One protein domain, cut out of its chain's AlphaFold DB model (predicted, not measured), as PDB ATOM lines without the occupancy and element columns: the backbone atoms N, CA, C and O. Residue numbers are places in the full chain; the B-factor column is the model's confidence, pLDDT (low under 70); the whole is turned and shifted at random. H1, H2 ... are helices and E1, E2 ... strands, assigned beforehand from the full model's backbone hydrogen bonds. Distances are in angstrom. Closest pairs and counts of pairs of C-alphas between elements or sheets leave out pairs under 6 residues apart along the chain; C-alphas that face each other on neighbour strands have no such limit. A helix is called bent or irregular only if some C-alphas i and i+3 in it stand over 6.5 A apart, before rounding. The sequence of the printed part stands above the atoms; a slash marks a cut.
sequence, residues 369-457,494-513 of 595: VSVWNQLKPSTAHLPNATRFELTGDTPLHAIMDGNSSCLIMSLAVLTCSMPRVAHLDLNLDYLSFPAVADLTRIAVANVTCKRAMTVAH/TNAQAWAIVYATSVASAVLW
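Overview. This is residues 369 to 457 and 494 to 513 of the 595 residues of an uncharacterized protein of Allomyces macrogynus (strain ATCC 38327) (UniProt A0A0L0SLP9). Look for a small wall of three parallel strands, E1, E2 and E3, with H6 over E3 on one side of it; H4 packs on H6 and H3 meets H4, farther out on that same side, while the other side is bare. H1 sits beside the E1 edge, H5 is at one end of H6, and the little helix H2 lies in loops beyond the end of the strands. The printed part has 109 residues with six named helices and three named strands in the order H1 E1 H2 H3 E2 H4 E3 H5 H6; the class is mixed, helices and strands, though under half of the residues, 52, are in named elements. The whole is compact, with a radius of gyration of the C-alphas of 13.5 A and spans of 38 by 31 by 25 A.

Arrangement. Start at H1, residues 369 to 372, which only grazes the sheet of E1, residues 387 to 391, E2, residues 423 to 427, and E3, residues 446 to 449; its closest C-alphas to E1 are those of Val 369 and Thr 391, 5.9 A apart. E1 and E2 are parallel at 8 degrees, with N 388 and O 423 at 2.9 A, within hydrogen-bond range. H2, residues 397 to 400, is not on the sheet and is apart from H3, residues 412 to 417. E2 and E3 are parallel at 4 degrees, with N 426 and O 448 at 2.8 A. E1, H2, H3, E2 and E2, H4, E3 are strand-helix-strand units, parallel neighbour strands with helices between, each with a right-handed crossover. H3 and H4, residues 433 to 441, only just touch, with 3 pairs of C-alphas within 8 A, the closest Ala 412 and Asp 438 at 5.9 A, at a steep tilt of 44 degrees, the same way. H6, residues 494 to 504, touches H4 at a shallow tilt of 26 degrees, opposite ways, the closest C-alphas being Leu 439 and Ala 498 at 6.1 A. H6 is on the sheet, over E3, at a height of 7.6 A, along the strands at 2 degrees to E3 on the local plane, which is fitted to only just 6 C-alphas. H5, residues 452 to 455, touches H6, the closest C-alphas being Ala 452 and Ala 504 at 5.4 A. Every O i to N i+4 pair is within hydrogen-bond range in H3 and H4, and 6 of 7 in H6; H1, H2 and H5 are too short for such a pair.

Along the chain. Find C-alpha 369 at (146.856, 158.922, 124.744), where H1 begins. E1 starts at C-alpha 387, (136.174, 169.859, 121.587), and runs 13.3 A; E2 runs 13.1 A, H4 12.7 A and E3 10.3 A. H6 runs 18.1 A to C-alpha 504 at (149.998, 162.745, 106.779); it is irregular, with C-alphas 494 and 497 8.0 A apart.

Size, cuts and confidence. The C-alphas farthest apart, those of Ser 378 and His 457, are 39.7 A apart. Residues 458 to 493 are not printed, and C-alphas 457 and 494 are 26.5 A apart across the cut. The links H1 to E1 and H2 to H3 are long. The mean pLDDT of the printed part is 74.1; it is under 70 at residues 393 to 406, 429, 451 to 457 and 504 to 512.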
ATOM      1  N   VAL A 369     147.261 160.131 125.488       85.25
ATOM      2  CA  VAL A 369     146.856 158.922 124.744       85.25
ATOM      3  C   VAL A 369     146.738 157.687 125.637       85.25
ATOM      4  O   VAL A 369     145.789 156.920 125.491       85.25
ATOM      5  N   SER A 370     147.638 157.512 126.607       82.69
ATOM      6  CA  SER A 370     147.557 156.375 127.530       82.69
ATOM      7  C   SER A 370     146.313 156.420 128.423       82.69
ATOM      8  O   SER A 370     145.818 155.371 128.820       82.69
ATOM      9  N   VAL A 371     145.792 157.615 128.717       86.44
ATOM     10  CA  VAL A 371     144.549 157.820 129.475       86.44
ATOM     11  C   VAL A 371     143.347 157.579 128.568       86.44
ATOM     12  O   VAL A 371     142.408 156.891 128.955       86.44
ATOM     13  N   TRP A 372     143.393 158.083 127.333       89.31
ATOM     14  CA  TRP A 372     142.361 157.838 126.325       89.31
ATOM     15  C   TRP A 372     142.134 156.346 126.069       89.31
ATOM     16  O   TRP A 372     140.995 155.892 126.064       89.31
ATOM     17  N   ASN A 373     143.212 155.573 125.919       86.62
ATOM     18  CA  ASN A 373     143.143 154.141 125.626       86.62
ATOM     19  C   ASN A 373     142.497 153.300 126.746       86.62
ATOM     20  O   ASN A 373     142.207 152.128 126.526       86.62
ATOM     21  N   GLN A 374     142.272 153.870 127.934       86.06
ATOM     22  CA  GLN A 374     141.555 153.207 129.030       86.06
ATOM     23  C   GLN A 374     140.033 153.352 128.909       86.06
ATOM     24  O   GLN A 374     139.290 152.592 129.533       86.06
ATOM     25  N   LEU A 375     139.559 154.325 128.125       87.69
ATOM     26  CA  LEU A 375     138.138 154.601 127.954       87.69
ATOM     27  C   LEU A 375     137.512 153.615 126.967       87.69
ATOM     28  O   LEU A 375     138.038 153.357 125.886       87.69
ATOM     29  N   LYS A 376     136.332 153.110 127.325       87.25
ATOM     30  CA  LYS A 376     135.488 152.273 126.469       87.25
ATOM     31  C   LYS A 376     134.208 153.046 126.121       87.25
ATOM     32  O   LYS A 376     133.784 153.896 126.907       87.25
ATOM     33  N   PRO A 377     133.529 152.744 124.998       85.25
ATOM     34  CA  PRO A 377     132.252 153.382 124.659       85.25
ATOM     35  C   PRO A 377     131.198 153.293 125.778       85.25
ATOM     36  O   PRO A 377     130.417 154.216 125.975       85.25
ATOM     37  N   SER A 378     131.205 152.211 126.561       84.31
ATOM     38  CA  SER A 378     130.302 152.029 127.704       84.31
ATOM     39  C   SER A 378     130.685 152.832 128.951       84.31
ATOM     40  O   SER A 378     129.843 153.027 129.825       84.31
ATOM     41  N   THR A 379     131.939 153.282 129.067       85.94
ATOM     42  CA  THR A 379     132.463 153.966 130.262       85.94
ATOM     43  C   THR A 379     132.696 155.459 130.052       85.94
ATOM     44  O   THR A 379     132.929 156.189 131.015       85.94
ATOM     45  N   ALA A 380     132.600 155.937 128.815       87.56
ATOM     46  CA  ALA A 380     132.595 157.352 128.496       87.56
ATOM     47  C   ALA A 380     131.187 157.792 128.091       87.56
ATOM     48  O   ALA A 380     130.530 157.131 127.289       87.56
ATOM     49  N   HIS A 381     130.732 158.926 128.616       89.88
ATOM     50  CA  HIS A 381     129.479 159.548 128.197       89.88
ATOM     51  C   HIS A 381     129.558 161.065 128.377       89.88
ATOM     52  O   HIS A 381     129.406 161.589 129.486       89.88
ATOM     53  N   LEU A 382     129.822 161.767 127.272       91.69
ATOM     54  CA  LEU A 382     130.063 163.209 127.233       91.69
ATOM     55  C   LEU A 382     129.123 163.877 126.214       91.69
ATOM     56  O   LEU A 382     129.558 164.303 125.142       91.69
ATOM     57  N   PRO A 383     127.817 163.979 126.522       90.00
ATOM     58  CA  PRO A 383     126.802 164.402 125.557       90.00
ATOM     59  C   PRO A 383     126.975 165.849 125.071       90.00
ATOM     60  O   PRO A 383     126.494 166.185 123.994       90.00
ATOM     61  N   ASN A 384     127.659 166.698 125.846       92.50
ATOM     62  CA  ASN A 384     127.887 168.111 125.539       92.50
ATOM     63  C   ASN A 384     129.334 168.442 125.146       92.50
ATOM     64  O   ASN A 384     129.652 169.621 124.977       92.50
ATOM     65  N   ALA A 385     130.198 167.436 124.972       92.25
ATOM     66  CA  ALA A 385     131.558 167.672 124.505       92.25
ATOM     67  C   ALA A 385     131.534 168.219 123.073       92.25
ATOM     68  O   ALA A 385     130.926 167.630 122.184       92.25
ATOM     69  N   THR A 386     132.210 169.347 122.861       92.69
ATOM     70  CA  THR A 386     132.335 170.020 121.556       92.69
ATOM     71  C   THR A 386     133.763 169.994 121.026       92.69
ATOM     72  O   THR A 386     133.961 170.004 119.809       92.69
ATOM     73  N   ARG A 387     134.754 169.911 121.924       93.00
ATOM     74  CA  ARG A 387     136.174 169.859 121.587       93.00
ATOM     75  C   ARG A 387     136.893 168.765 122.363       93.00
ATOM     76  O   ARG A 387     136.766 168.671 123.584       93.00
ATOM     77  N   PHE A 388     137.707 167.998 121.648       92.31
ATOM     78  CA  PHE A 388     138.568 166.972 122.216       92.31
ATOM     79  C   PHE A 388     140.008 167.143 121.718       92.31
ATOM     80  O   PHE A 388     140.227 167.283 120.518       92.31
ATOM     81  N   GLU A 389     140.991 167.138 122.618       92.12
ATOM     82  CA  GLU A 389     142.420 167.133 122.276       92.12
ATOM     83  C   GLU A 389     143.081 165.852 122.802       92.12
ATOM     84  O   GLU A 389     142.942 165.505 123.974       92.12
ATOM     85  N   LEU A 390     143.819 165.152 121.943       89.12
ATOM     86  CA  LEU A 390     144.618 163.986 122.317       89.12
ATOM     87  C   LEU A 390     146.101 164.328 122.233       89.12
ATOM     88  O   LEU A 390     146.604 164.706 121.169       89.12
ATOM     89  N   THR A 391     146.805 164.192 123.354       84.69
ATOM     90  CA  THR A 391     148.234 164.494 123.462       84.69
ATOM     91  C   THR A 391     149.071 163.242 123.659       84.69
ATOM     92  O   THR A 391     148.752 162.362 124.453       84.69
ATOM     93  N   GLY A 392     150.171 163.151 122.918       70.88
ATOM     94  CA  GLY A 392     151.214 162.164 123.160       70.88
ATOM     95  C   GLY A 392     152.510 162.887 123.470       70.88
ATOM     96  O   GLY A 392     153.108 163.522 122.596       70.88
ATOM     97  N   ASP A 393     152.963 162.793 124.713       58.25
ATOM     98  CA  ASP A 393     154.345 163.119 125.022       58.25
ATOM     99  C   ASP A 393     155.213 161.976 124.502       58.25
ATOM    100  O   ASP A 393     155.250 160.888 125.068       58.25
ATOM    101  N   THR A 394     155.907 162.208 123.390       52.31
ATOM    102  CA  THR A 394     157.022 161.362 122.970       52.31
ATOM    103  C   THR A 394     158.309 161.966 123.516       52.31
ATOM    104  O   THR A 394     158.871 162.886 122.919       52.31
ATOM    105  N   PRO A 395     158.886 161.439 124.604       50.38
ATOM    106  CA  PRO A 395     160.313 161.229 124.565       50.38
ATOM    107  C   PRO A 395     160.544 160.095 123.558       50.38
ATOM    108  O   PRO A 395     159.985 159.011 123.703       50.38
ATOM    109  N   LEU A 396     161.376 160.333 122.542       44.91
ATOM    110  CA  LEU A 396     161.868 159.326 121.585       44.91
ATOM    111  C   LEU A 396     162.277 157.978 122.234       44.91
ATOM    112  O   LEU A 396     162.298 156.958 121.557       44.91
ATOM    113  N   HIS A 397     162.550 157.963 123.542       42.91
ATOM    114  CA  HIS A 397     162.841 156.772 124.338       42.91
ATOM    115  C   HIS A 397     161.661 155.807 124.556       42.91
ATOM    116  O   HIS A 397     161.904 154.609 124.610       42.91
ATOM    117  N   ALA A 398     160.397 156.254 124.611       47.88
ATOM    118  CA  ALA A 398     159.263 155.337 124.846       47.88
ATOM    119  C   ALA A 398     159.053 154.339 123.688       47.88
ATOM    120  O   ALA A 398     158.621 153.208 123.902       47.88
ATOM    121  N   ILE A 399     159.434 154.740 122.468       47.78
ATOM    122  CA  ILE A 399     159.435 153.874 121.281       47.78
ATOM    123  C   ILE A 399     160.573 152.838 121.369       47.78
ATOM    124  O   ILE A 399     160.406 151.710 120.911       47.78
ATOM    125  N   MET A 400     161.704 153.184 121.999       42.12
ATOM    126  CA  MET A 400     162.824 152.255 122.205       42.12
ATOM    127  C   MET A 400     162.515 151.180 123.254       42.12
ATOM    128  O   MET A 400     162.965 150.049 123.097       42.12
ATOM    129  N   ASP A 401     161.713 151.504 124.272       45.31
ATOM    130  CA  ASP A 401     161.364 150.576 125.360       45.31
ATOM    131  C   ASP A 401     160.138 149.692 125.056       45.31
ATOM    132  O   ASP A 401     159.694 148.921 125.904       45.31
ATOM    133  N   GLY A 402     159.570 149.780 123.847       49.53
ATOM    134  CA  GLY A 402     158.442 148.941 123.430       49.53
ATOM    135  C   GLY A 402     157.105 149.261 124.103       49.53
ATOM    136  O   GLY A 402     156.180 148.451 124.043       49.53
ATOM    137  N   ASN A 403     156.965 150.441 124.710       51.53
ATOM    138  CA  ASN A 403     155.710 150.855 125.326       51.53
ATOM    139  C   ASN A 403     154.739 151.404 124.267       51.53
ATOM    140  O   ASN A 403     154.913 152.494 123.723       51.53
ATOM    141  N   SER A 404     153.663 150.657 124.011       54.38
ATOM    142  CA  SER A 404     152.543 151.022 123.127       54.38
ATOM    143  C   SER A 404     151.655 152.154 123.673       54.38
ATOM    144  O   SER A 404     150.696 152.559 123.015       54.38
ATOM    145  N   SER A 405     151.973 152.706 124.848       57.53
ATOM    146  CA  SER A 405     151.186 153.729 125.553       57.53
ATOM    147  C   SER A 405     151.047 155.061 124.801       57.53
ATOM    148  O   SER A 405     150.198 155.876 125.162       57.53
ATOM    149  N   CYS A 406     151.839 155.285 123.747       64.94
ATOM    150  CA  CYS A 406     151.819 156.505 122.935       64.94
ATOM    151  C   CYS A 406     150.968 156.401 121.652       64.94
ATOM    152  O   CYS A 406     150.834 157.398 120.940       64.94
ATOM    153  N   LEU A 407     150.418 155.225 121.329       73.94
ATOM    154  CA  LEU A 407     149.621 154.982 120.121       73.94
ATOM    155  C   LEU A 407     148.124 155.023 120.458       73.94
ATOM    156  O   LEU A 407     147.688 154.329 121.373       73.94
ATOM    157  N   ILE A 408     147.316 155.803 119.728       79.06
ATOM    158  CA  ILE A 408     145.851 155.726 119.875       79.06
ATOM    159  C   ILE A 408     145.411 154.355 119.383       79.06
ATOM    160  O   ILE A 408     145.626 154.042 118.215       79.06
ATOM    161  N   MET A 409     144.775 153.566 120.248       79.12
ATOM    162  CA  MET A 409     144.338 152.216 119.892       79.12
ATOM    163  C   MET A 409     143.027 152.231 119.108       79.12
ATOM    164  O   MET A 409     142.921 151.503 118.129       79.12
ATOM    165  N   SER A 410     142.070 153.082 119.480       82.62
ATOM    166  CA  SER A 410     140.771 153.242 118.811       82.62
ATOM    167  C   SER A 410     140.209 154.642 119.074       82.62
ATOM    168  O   SER A 410     140.553 155.271 120.074       82.62
ATOM    169  N   LEU A 411     139.341 155.129 118.186       86.50
ATOM    170  CA  LEU A 411     138.551 156.349 118.367       86.50
ATOM    171  C   LEU A 411     137.039 156.081 118.488       86.50
ATOM    172  O   LEU A 411     136.255 157.027 118.529       86.50
ATOM    173  N   ALA A 412     136.617 154.818 118.607       83.81
ATOM    174  CA  ALA A 412     135.210 154.409 118.679       83.81
ATOM    175  C   ALA A 412     134.420 155.054 119.836       83.81
ATOM    176  O   ALA A 412     133.196 155.145 119.798       83.81
ATOM    177  N   VAL A 413     135.101 155.548 120.870       84.81
ATOM    178  CA  VAL A 413     134.454 156.312 121.945       84.81
ATOM    179  C   VAL A 413     133.821 157.611 121.416       84.81
ATOM    180  O   VAL A 413     132.766 158.021 121.897       84.81
ATOM    181  N   LEU A 414     134.411 158.254 120.401       84.88
ATOM    182  CA  LEU A 414     133.877 159.499 119.835       84.88
ATOM    183  C   LEU A 414     132.536 159.285 119.126       84.88
ATOM    184  O   LEU A 414     131.648 160.125 119.253       84.88
ATOM    185  N   THR A 415     132.365 158.167 118.414       76.31
ATOM    186  CA  THR A 415     131.142 157.891 117.642       76.31
ATOM    187  C   THR A 415     129.954 157.554 118.538       76.31
ATOM    188  O   THR A 415     128.854 158.045 118.303       76.31
ATOM    189  N   CYS A 416     130.166 156.743 119.575       76.25
ATOM    190  CA  CYS A 416     129.082 156.241 120.420       76.25
ATOM    191  C   CYS A 416     128.742 157.171 121.592       76.25
ATOM    192  O   CYS A 416     127.587 157.245 122.010       76.25
ATOM    193  N   SER A 417     129.739 157.871 122.137       81.75
ATOM    194  CA  SER A 417     129.625 158.499 123.460       81.75
ATOM    195  C   SER A 417     129.716 160.021 123.451       81.75
ATOM    196  O   SER A 417     129.489 160.646 124.493       81.75
ATOM    197  N   MET A 418     130.069 160.626 122.311       86.62
ATOM    198  CA  MET A 418     130.336 162.063 122.196       86.62
ATOM    199  C   MET A 418     129.729 162.668 120.912       86.62
ATOM    200  O   MET A 418     130.444 163.226 120.079       86.62
ATOM    201  N   PRO A 419     128.394 162.611 120.739       79.69
ATOM    202  CA  PRO A 419     127.728 162.923 119.468       79.69
ATOM    203  C   PRO A 419     127.857 164.386 119.008       79.69
ATOM    204  O   PRO A 419     127.505 164.703 117.876       79.69
ATOM    205  N   ARG A 420     128.311 165.295 119.881       83.88
ATOM    206  CA  ARG A 420     128.421 166.738 119.607       83.88
ATOM    207  C   ARG A 420     129.848 167.221 119.352       83.88
ATOM    208  O   ARG A 420     130.047 168.427 119.186       83.88
ATOM    209  N   VAL A 421     130.837 166.326 119.325       85.00
ATOM    210  CA  VAL A 421     132.230 166.732 119.103       85.00
ATOM    211  C   VAL A 421     132.360 167.289 117.689       85.00
ATOM    212  O   VAL A 421     132.207 166.580 116.702       85.00
ATOM    213  N   ALA A 422     132.648 168.585 117.599       85.94
ATOM    214  CA  ALA A 422     132.842 169.295 116.340       85.94
ATOM    215  C   ALA A 422     134.327 169.540 116.042       85.94
ATOM    216  O   ALA A 422     134.687 169.781 114.890       85.94
ATOM    217  N   HIS A 423     135.184 169.467 117.068       89.31
ATOM    218  CA  HIS A 423     136.618 169.715 116.974       89.31
ATOM    219  C   HIS A 423     137.424 168.575 117.606       89.31
ATOM    220  O   HIS A 423     137.299 168.323 118.806       89.31
ATOM    221  N   LEU A 424     138.285 167.931 116.816       89.69
ATOM    222  CA  LEU A 424     139.239 166.919 117.264       89.69
ATOM    223  C   LEU A 424     140.669 167.382 116.951       89.69
ATOM    224  O   LEU A 424     141.063 167.469 115.790       89.69
ATOM    225  N   ASP A 425     141.448 167.661 117.992       89.50
ATOM    226  CA  ASP A 425     142.849 168.065 117.888       89.50
ATOM    227  C   ASP A 425     143.761 166.883 118.249       89.50
ATOM    228  O   ASP A 425     143.827 166.452 119.398       89.50
ATOM    229  N   LEU A 426     144.503 166.363 117.276       86.25
ATOM    230  CA  LEU A 426     145.480 165.293 117.472       86.25
ATOM    231  C   LEU A 426     146.891 165.894 117.550       86.25
ATOM    232  O   LEU A 426     147.337 166.633 116.669       86.25
ATOM    233  N   ASN A 427     147.639 165.591 118.605       81.31
ATOM    234  CA  ASN A 427     149.031 166.018 118.747       81.31
ATOM    235  C   ASN A 427     149.957 164.799 118.793       81.31
ATOM    236  O   ASN A 427     150.539 164.498 119.835       81.31
ATOM    237  N   LEU A 428     150.026 164.071 117.672       71.50
ATOM    238  CA  LEU A 428     150.632 162.740 117.594       71.50
ATOM    239  C   LEU A 428     151.403 162.513 116.298       71.50
ATOM    240  O   LEU A 428     151.107 163.119 115.269       71.50
ATOM    241  N   ASP A 429     152.371 161.601 116.378       68.00
ATOM    242  CA  ASP A 429     153.232 161.198 115.263       68.00
ATOM    243  C   ASP A 429     152.735 159.910 114.568       68.00
ATOM    244  O   ASP A 429     153.005 159.707 113.383       68.00
ATOM    245  N   TYR A 430     151.969 159.069 115.281       72.19
ATOM    246  CA  TYR A 430     151.531 157.744 114.825       72.19
ATOM    247  C   TYR A 430     150.062 157.452 115.169       72.19
ATOM    248  O   TYR A 430     149.560 157.903 116.201       72.19
ATOM    249  N   LEU A 431     149.399 156.649 114.330       74.25
ATOM    250  CA  LEU A 431     148.052 156.103 114.557       74.25
ATOM    251  C   LEU A 431     148.044 154.573 114.389       74.25
ATOM    252  O   LEU A 431     148.839 154.029 113.620       74.25
ATOM    253  N   SER A 432     147.137 153.886 115.095       77.56
ATOM    254  CA  SER A 432     146.822 152.472 114.851       77.56
ATOM    255  C   SER A 432     145.893 152.308 113.641       77.56
ATOM    256  O   SER A 432     145.176 153.241 113.272       77.56
ATOM    257  N   PHE A 433     145.834 151.107 113.056       79.12
ATOM    258  CA  PHE A 433     144.850 150.806 112.010       79.12
ATOM    259  C   PHE A 433     143.393 150.957 112.474       79.12
ATOM    260  O   PHE A 433     142.627 151.590 111.745       79.12
ATOM    261  N   PRO A 434     142.986 150.475 113.667       81.19
ATOM    262  CA  PRO A 434     141.635 150.745 114.152       81.19
ATOM    263  C   PRO A 434     141.353 152.244 114.340       81.19
ATOM    264  O   PRO A 434     140.291 152.708 113.946       81.19
ATOM    265  N   ALA A 435     142.309 153.032 114.847       82.56
ATOM    266  CA  ALA A 435     142.143 154.479 114.983       82.56
ATOM    267  C   ALA A 435     142.002 155.180 113.622       82.56
ATOM    268  O   ALA A 435     141.204 156.104 113.497       82.56
ATOM    269  N   VAL A 436     142.733 154.726 112.596       81.19
ATOM    270  CA  VAL A 436     142.575 155.194 111.210       81.19
ATOM    271  C   VAL A 436     141.171 154.876 110.691       81.19
ATOM    272  O   VAL A 436     140.495 155.771 110.187       81.19
ATOM    273  N   ALA A 437     140.704 153.634 110.854       82.75
ATOM    274  CA  ALA A 437     139.359 153.239 110.440       82.75
ATOM    275  C   ALA A 437     138.286 154.078 111.146       82.75
ATOM    276  O   ALA A 437     137.410 154.640 110.487       82.75
ATOM    277  N   ASP A 438     138.391 154.235 112.465       85.69
ATOM    278  CA  ASP A 438     137.461 155.035 113.260       85.69
ATOM    279  C   ASP A 438     137.465 156.504 112.816       85.69
ATOM    280  O   ASP A 438     136.397 157.086 112.631       85.69
ATOM    281  N   LEU A 439     138.637 157.100 112.551       84.75
ATOM    282  CA  LEU A 439     138.750 158.488 112.086       84.75
ATOM    283  C   LEU A 439     137.988 158.725 110.776       84.75
ATOM    284  O   LEU A 439     137.376 159.776 110.603       84.75
ATOM    285  N   THR A 440     137.978 157.737 109.877       82.00
ATOM    286  CA  THR A 440     137.208 157.810 108.626       82.00
ATOM    287  C   THR A 440     135.697 157.642 108.826       82.00
ATOM    288  O   THR A 440     134.913 158.026 107.965       82.00
ATOM    289  N   ARG A 441     135.248 157.121 109.970       80.50
ATOM    290  CA  ARG A 441     133.821 156.912 110.279       80.50
ATOM    291  C   ARG A 441     133.216 158.009 111.150       80.50
ATOM    292  O   ARG A 441     131.999 158.088 111.284       80.50
ATOM    293  N   ILE A 442     134.048 158.842 111.764       78.44
ATOM    294  CA  ILE A 442     133.609 159.880 112.691       78.44
ATOM    295  C   ILE A 442     133.066 161.101 111.932       78.44
ATOM    296  O   ILE A 442     133.723 161.660 111.056       78.44
ATOM    297  N   ALA A 443     131.883 161.574 112.331       72.19
ATOM    298  CA  ALA A 443     131.259 162.795 111.819       72.19
ATOM    299  C   ALA A 443     131.731 164.054 112.580       72.19
ATOM    300  O   ALA A 443     130.926 164.783 113.154       72.19
ATOM    301  N   VAL A 444     133.044 164.305 112.615       76.62
ATOM    302  CA  VAL A 444     133.628 165.509 113.241       76.62
ATOM    303  C   VAL A 444     133.940 166.543 112.162       76.62
ATOM    304  O   VAL A 444     134.662 166.256 111.212       76.62
ATOM    305  N   ALA A 445     133.419 167.761 112.329       72.88
ATOM    306  CA  ALA A 445     133.533 168.828 111.334       72.88
ATOM    307  C   ALA A 445     134.969 169.340 111.136       72.88
ATOM    308  O   ALA A 445     135.347 169.685 110.019       72.88
ATOM    309  N   ASN A 446     135.754 169.410 112.214       81.62
ATOM    310  CA  ASN A 446     137.117 169.925 112.190       81.62
ATOM    311  C   ASN A 446     138.077 168.952 112.865       81.62
ATOM    312  O   ASN A 446     138.053 168.800 114.088       81.62
ATOM    313  N   VAL A 447     138.959 168.339 112.080       81.81
ATOM    314  CA  VAL A 447     140.028 167.484 112.602       81.81
ATOM    315  C   VAL A 447     141.367 168.138 112.287       81.81
ATOM    316  O   VAL A 447     141.638 168.485 111.138       81.81
ATOM    317  N   THR A 448     142.222 168.316 113.296       83.62
ATOM    318  CA  THR A 448     143.580 168.844 113.116       83.62
ATOM    319  C   THR A 448     144.621 167.857 113.630       83.62
ATOM    320  O   THR A 448     144.373 167.115 114.577       83.62
ATOM    321  N   CYS A 449     145.805 167.839 113.010       78.56
ATOM    322  CA  CYS A 449     146.948 167.083 113.515       78.56
ATOM    323  C   CYS A 449     148.218 167.943 113.507       78.56
ATOM    324  O   CYS A 449     148.820 168.172 112.456       78.56
ATOM    325  N   LYS A 450     148.629 168.446 114.682       71.12
ATOM    326  CA  LYS A 450     149.699 169.461 114.804       71.12
ATOM    327  C   LYS A 450     151.070 168.941 114.352       71.12
ATOM    328  O   LYS A 450     151.811 169.658 113.679       71.12
ATOM    329  N   ARG A 451     151.424 167.699 114.700       63.53
ATOM    330  CA  ARG A 451     152.749 167.131 114.388       63.53
ATOM    331  C   ARG A 451     152.851 166.572 112.973       63.53
ATOM    332  O   ARG A 451     153.844 166.851 112.303       63.53
ATOM    333  N   ALA A 452     151.810 165.909 112.468       54.41
ATOM    334  CA  ALA A 452     151.805 165.364 111.107       54.41
ATOM    335  C   ALA A 452     152.007 166.447 110.026       54.41
ATOM    336  O   ALA A 452     152.755 166.236 109.071       54.41
ATOM    337  N   MET A 453     151.456 167.654 110.222       49.09
ATOM    338  CA  MET A 453     151.685 168.790 109.311       49.09
ATOM    339  C   MET A 453     153.130 169.317 109.326       49.09
ATOM    340  O   MET A 453     153.566 169.955 108.374       49.09
ATOM    341  N   THR A 454     153.901 169.027 110.378       44.25
ATOM    342  CA  THR A 454     155.309 169.441 110.490       44.25
ATOM    343  C   THR A 454     156.261 168.402 109.873       44.25
ATOM    344  O   THR A 454     157.355 168.747 109.421       44.25
ATOM    345  N   VAL A 455     155.853 167.124 109.839       43.84
ATOM    346  CA  VAL A 455     156.659 165.983 109.358       43.84
ATOM    347  C   VAL A 455     156.498 165.726 107.857       43.84
ATOM    348  O   VAL A 455     157.415 165.176 107.255       43.84
ATOM    349  N   ALA A 456     155.435 166.215 107.207       41.00
ATOM    350  CA  ALA A 456     155.251 166.113 105.750       41.00
ATOM    351  C   ALA A 456     156.430 166.673 104.908       41.00
ATOM    352  O   ALA A 456     156.536 166.388 103.717       41.00
ATOM    353  N   HIS A 457     157.355 167.423 105.521       38.09
ATOM    354  CA  HIS A 457     158.578 167.945 104.900       38.09
ATOM    355  C   HIS A 457     159.876 167.201 105.271       38.09
ATOM    356  O   HIS A 457     160.963 167.649 104.901       38.09
ATOM    357  N   THR A 494     132.206 164.843 103.575       71.25
ATOM    358  CA  THR A 494     132.204 165.457 104.909       71.25
ATOM    359  C   THR A 494     133.388 165.053 105.789       71.25
ATOM    360  O   THR A 494     133.729 165.809 106.694       71.25
ATOM    361  N   ASN A 495     134.064 163.930 105.518       74.94
ATOM    362  CA  ASN A 495     135.225 163.468 106.290       74.94
ATOM    363  C   ASN A 495     136.578 163.760 105.605       74.94
ATOM    364  O   ASN A 495     137.620 163.248 106.015       74.94
ATOM    365  N   ALA A 496     136.601 164.624 104.586       72.44
ATOM    366  CA  ALA A 496     137.795 164.955 103.803       72.44
ATOM    367  C   ALA A 496     139.034 165.344 104.639       72.44
ATOM    368  O   ALA A 496     140.161 164.989 104.290       72.44
ATOM    369  N   GLN A 497     138.843 166.074 105.742       74.12
ATOM    370  CA  GLN A 497     139.941 166.482 106.627       74.12
ATOM    371  C   GLN A 497     140.549 165.299 107.396       74.12
ATOM    372  O   GLN A 497     141.767 165.244 107.560       74.12
ATOM    373  N   ALA A 498     139.726 164.331 107.811       77.19
ATOM    374  CA  ALA A 498     140.198 163.095 108.430       77.19
ATOM    375  C   ALA A 498     141.125 162.327 107.476       77.19
ATOM    376  O   ALA A 498     142.209 161.909 107.877       77.19
ATOM    377  N   TRP A 499     140.763 162.237 106.194       75.62
ATOM    378  CA  TRP A 499     141.585 161.591 105.163       75.62
ATOM    379  C   TRP A 499     142.943 162.266 104.949       75.62
ATOM    380  O   TRP A 499     143.961 161.583 104.825       75.62
ATOM    381  N   ALA A 500     142.990 163.603 104.964       75.38
ATOM    382  CA  ALA A 500     144.254 164.334 104.881       75.38
ATOM    383  C   ALA A 500     145.187 164.014 106.065       75.38
ATOM    384  O   ALA A 500     146.405 163.940 105.897       75.38
ATOM    385  N   ILE A 501     144.621 163.783 107.254       75.81
ATOM    386  CA  ILE A 501     145.384 163.404 108.446       75.81
ATOM    387  C   ILE A 501     145.887 161.969 108.347       75.81
ATOM    388  O   ILE A 501     147.073 161.763 108.590       75.81
ATOM    389  N   VAL A 502     145.042 161.013 107.935       75.94
ATOM    390  CA  VAL A 502     145.454 159.613 107.716       75.94
ATOM    391  C   VAL A 502     146.685 159.562 106.809       75.94
ATOM    392  O   VAL A 502     147.697 158.973 107.182       75.94
ATOM    393  N   TYR A 503     146.642 160.277 105.679       72.81
ATOM    394  CA  TYR A 503     147.764 160.380 104.743       72.81
ATOM    395  C   TYR A 503     149.034 160.989 105.366       72.81
ATOM    396  O   TYR A 503     150.157 160.533 105.118       72.81
ATOM    397  N   ALA A 504     148.875 162.044 106.167       69.38
ATOM    398  CA  ALA A 504     149.998 162.745 106.779       69.38
ATOM    399  C   ALA A 504     150.658 161.926 107.903       69.38
ATOM    400  O   ALA A 504     151.872 162.011 108.094       69.38
ATOM    401  N   THR A 505     149.887 161.116 108.630       68.25
ATOM    402  CA  THR A 505     150.383 160.287 109.737       68.25
ATOM    403  C   THR A 505     151.114 159.033 109.258       68.25
ATOM    404  O   THR A 505     150.792 158.457 108.219       68.25
ATOM    405  N   SER A 506     152.115 158.596 110.022       67.44
ATOM    406  CA  SER A 506     152.774 157.304 109.809       67.44
ATOM    407  C   SER A 506     152.081 156.216 110.628       67.44
ATOM    408  O   SER A 506     151.562 156.484 111.712       67.44
ATOM    409  N   VAL A 507     152.101 154.980 110.136       64.44
ATOM    410  CA  VAL A 507     151.700 153.813 110.938       64.44
ATOM    411  C   VAL A 507     152.916 153.334 111.721       64.44
ATOM    412  O   VAL A 507     154.031 153.340 111.196       64.44
ATOM    413  N   ALA A 508     152.731 152.954 112.983       62.12
ATOM    414  CA  ALA A 508     153.819 152.382 113.768       62.12
ATOM    415  C   ALA A 508     154.274 151.036 113.166       62.12
ATOM    416  O   ALA A 508     153.452 150.177 112.858       62.12
ATOM    417  N   SER A 509     155.590 150.843 113.032       54.34
ATOM    418  CA  SER A 509     156.222 149.665 112.406       54.34
ATOM    419  C   SER A 509     155.923 148.337 113.113       54.34
ATOM    420  O   SER A 509     156.025 147.284 112.496       54.34
ATOM    421  N   ALA A 510     155.524 148.381 114.386       54.81
ATOM    422  CA  ALA A 510     155.217 147.207 115.203       54.81
ATOM    423  C   ALA A 510     153.762 146.702 115.083       54.81
ATOM    424  O   ALA A 510     153.369 145.783 115.800       54.81
ATOM    425  N   VAL A 511     152.937 147.310 114.224       62.50
ATOM    426  CA  VAL A 511     151.536 146.905 114.034       62.50
ATOM    427  C   VAL A 511     151.445 145.869 112.911       62.50
ATOM    428  O   VAL A 511     152.006 146.070 111.835       62.50
ATOM    429  N   LEU A 512     150.726 144.765 113.152       66.62
ATOM    430  CA  LEU A 512     150.412 143.780 112.113       66.62
ATOM    431  C   LEU A 512     149.595 144.450 111.005       66.62
ATOM    432  O   LEU A 512     148.546 145.040 111.270       66.62
ATOM    433  N   TRP A 513     150.097 144.369 109.776       71.12
ATOM    434  CA  TRP A 513     149.427 144.940 108.618       71.12
ATOM    435  C   TRP A 513     148.203 144.116 108.220       71.12
ATOM    436  O   TRP A 513     148.266 142.885 108.279       71.12
TER     437      TRP A 513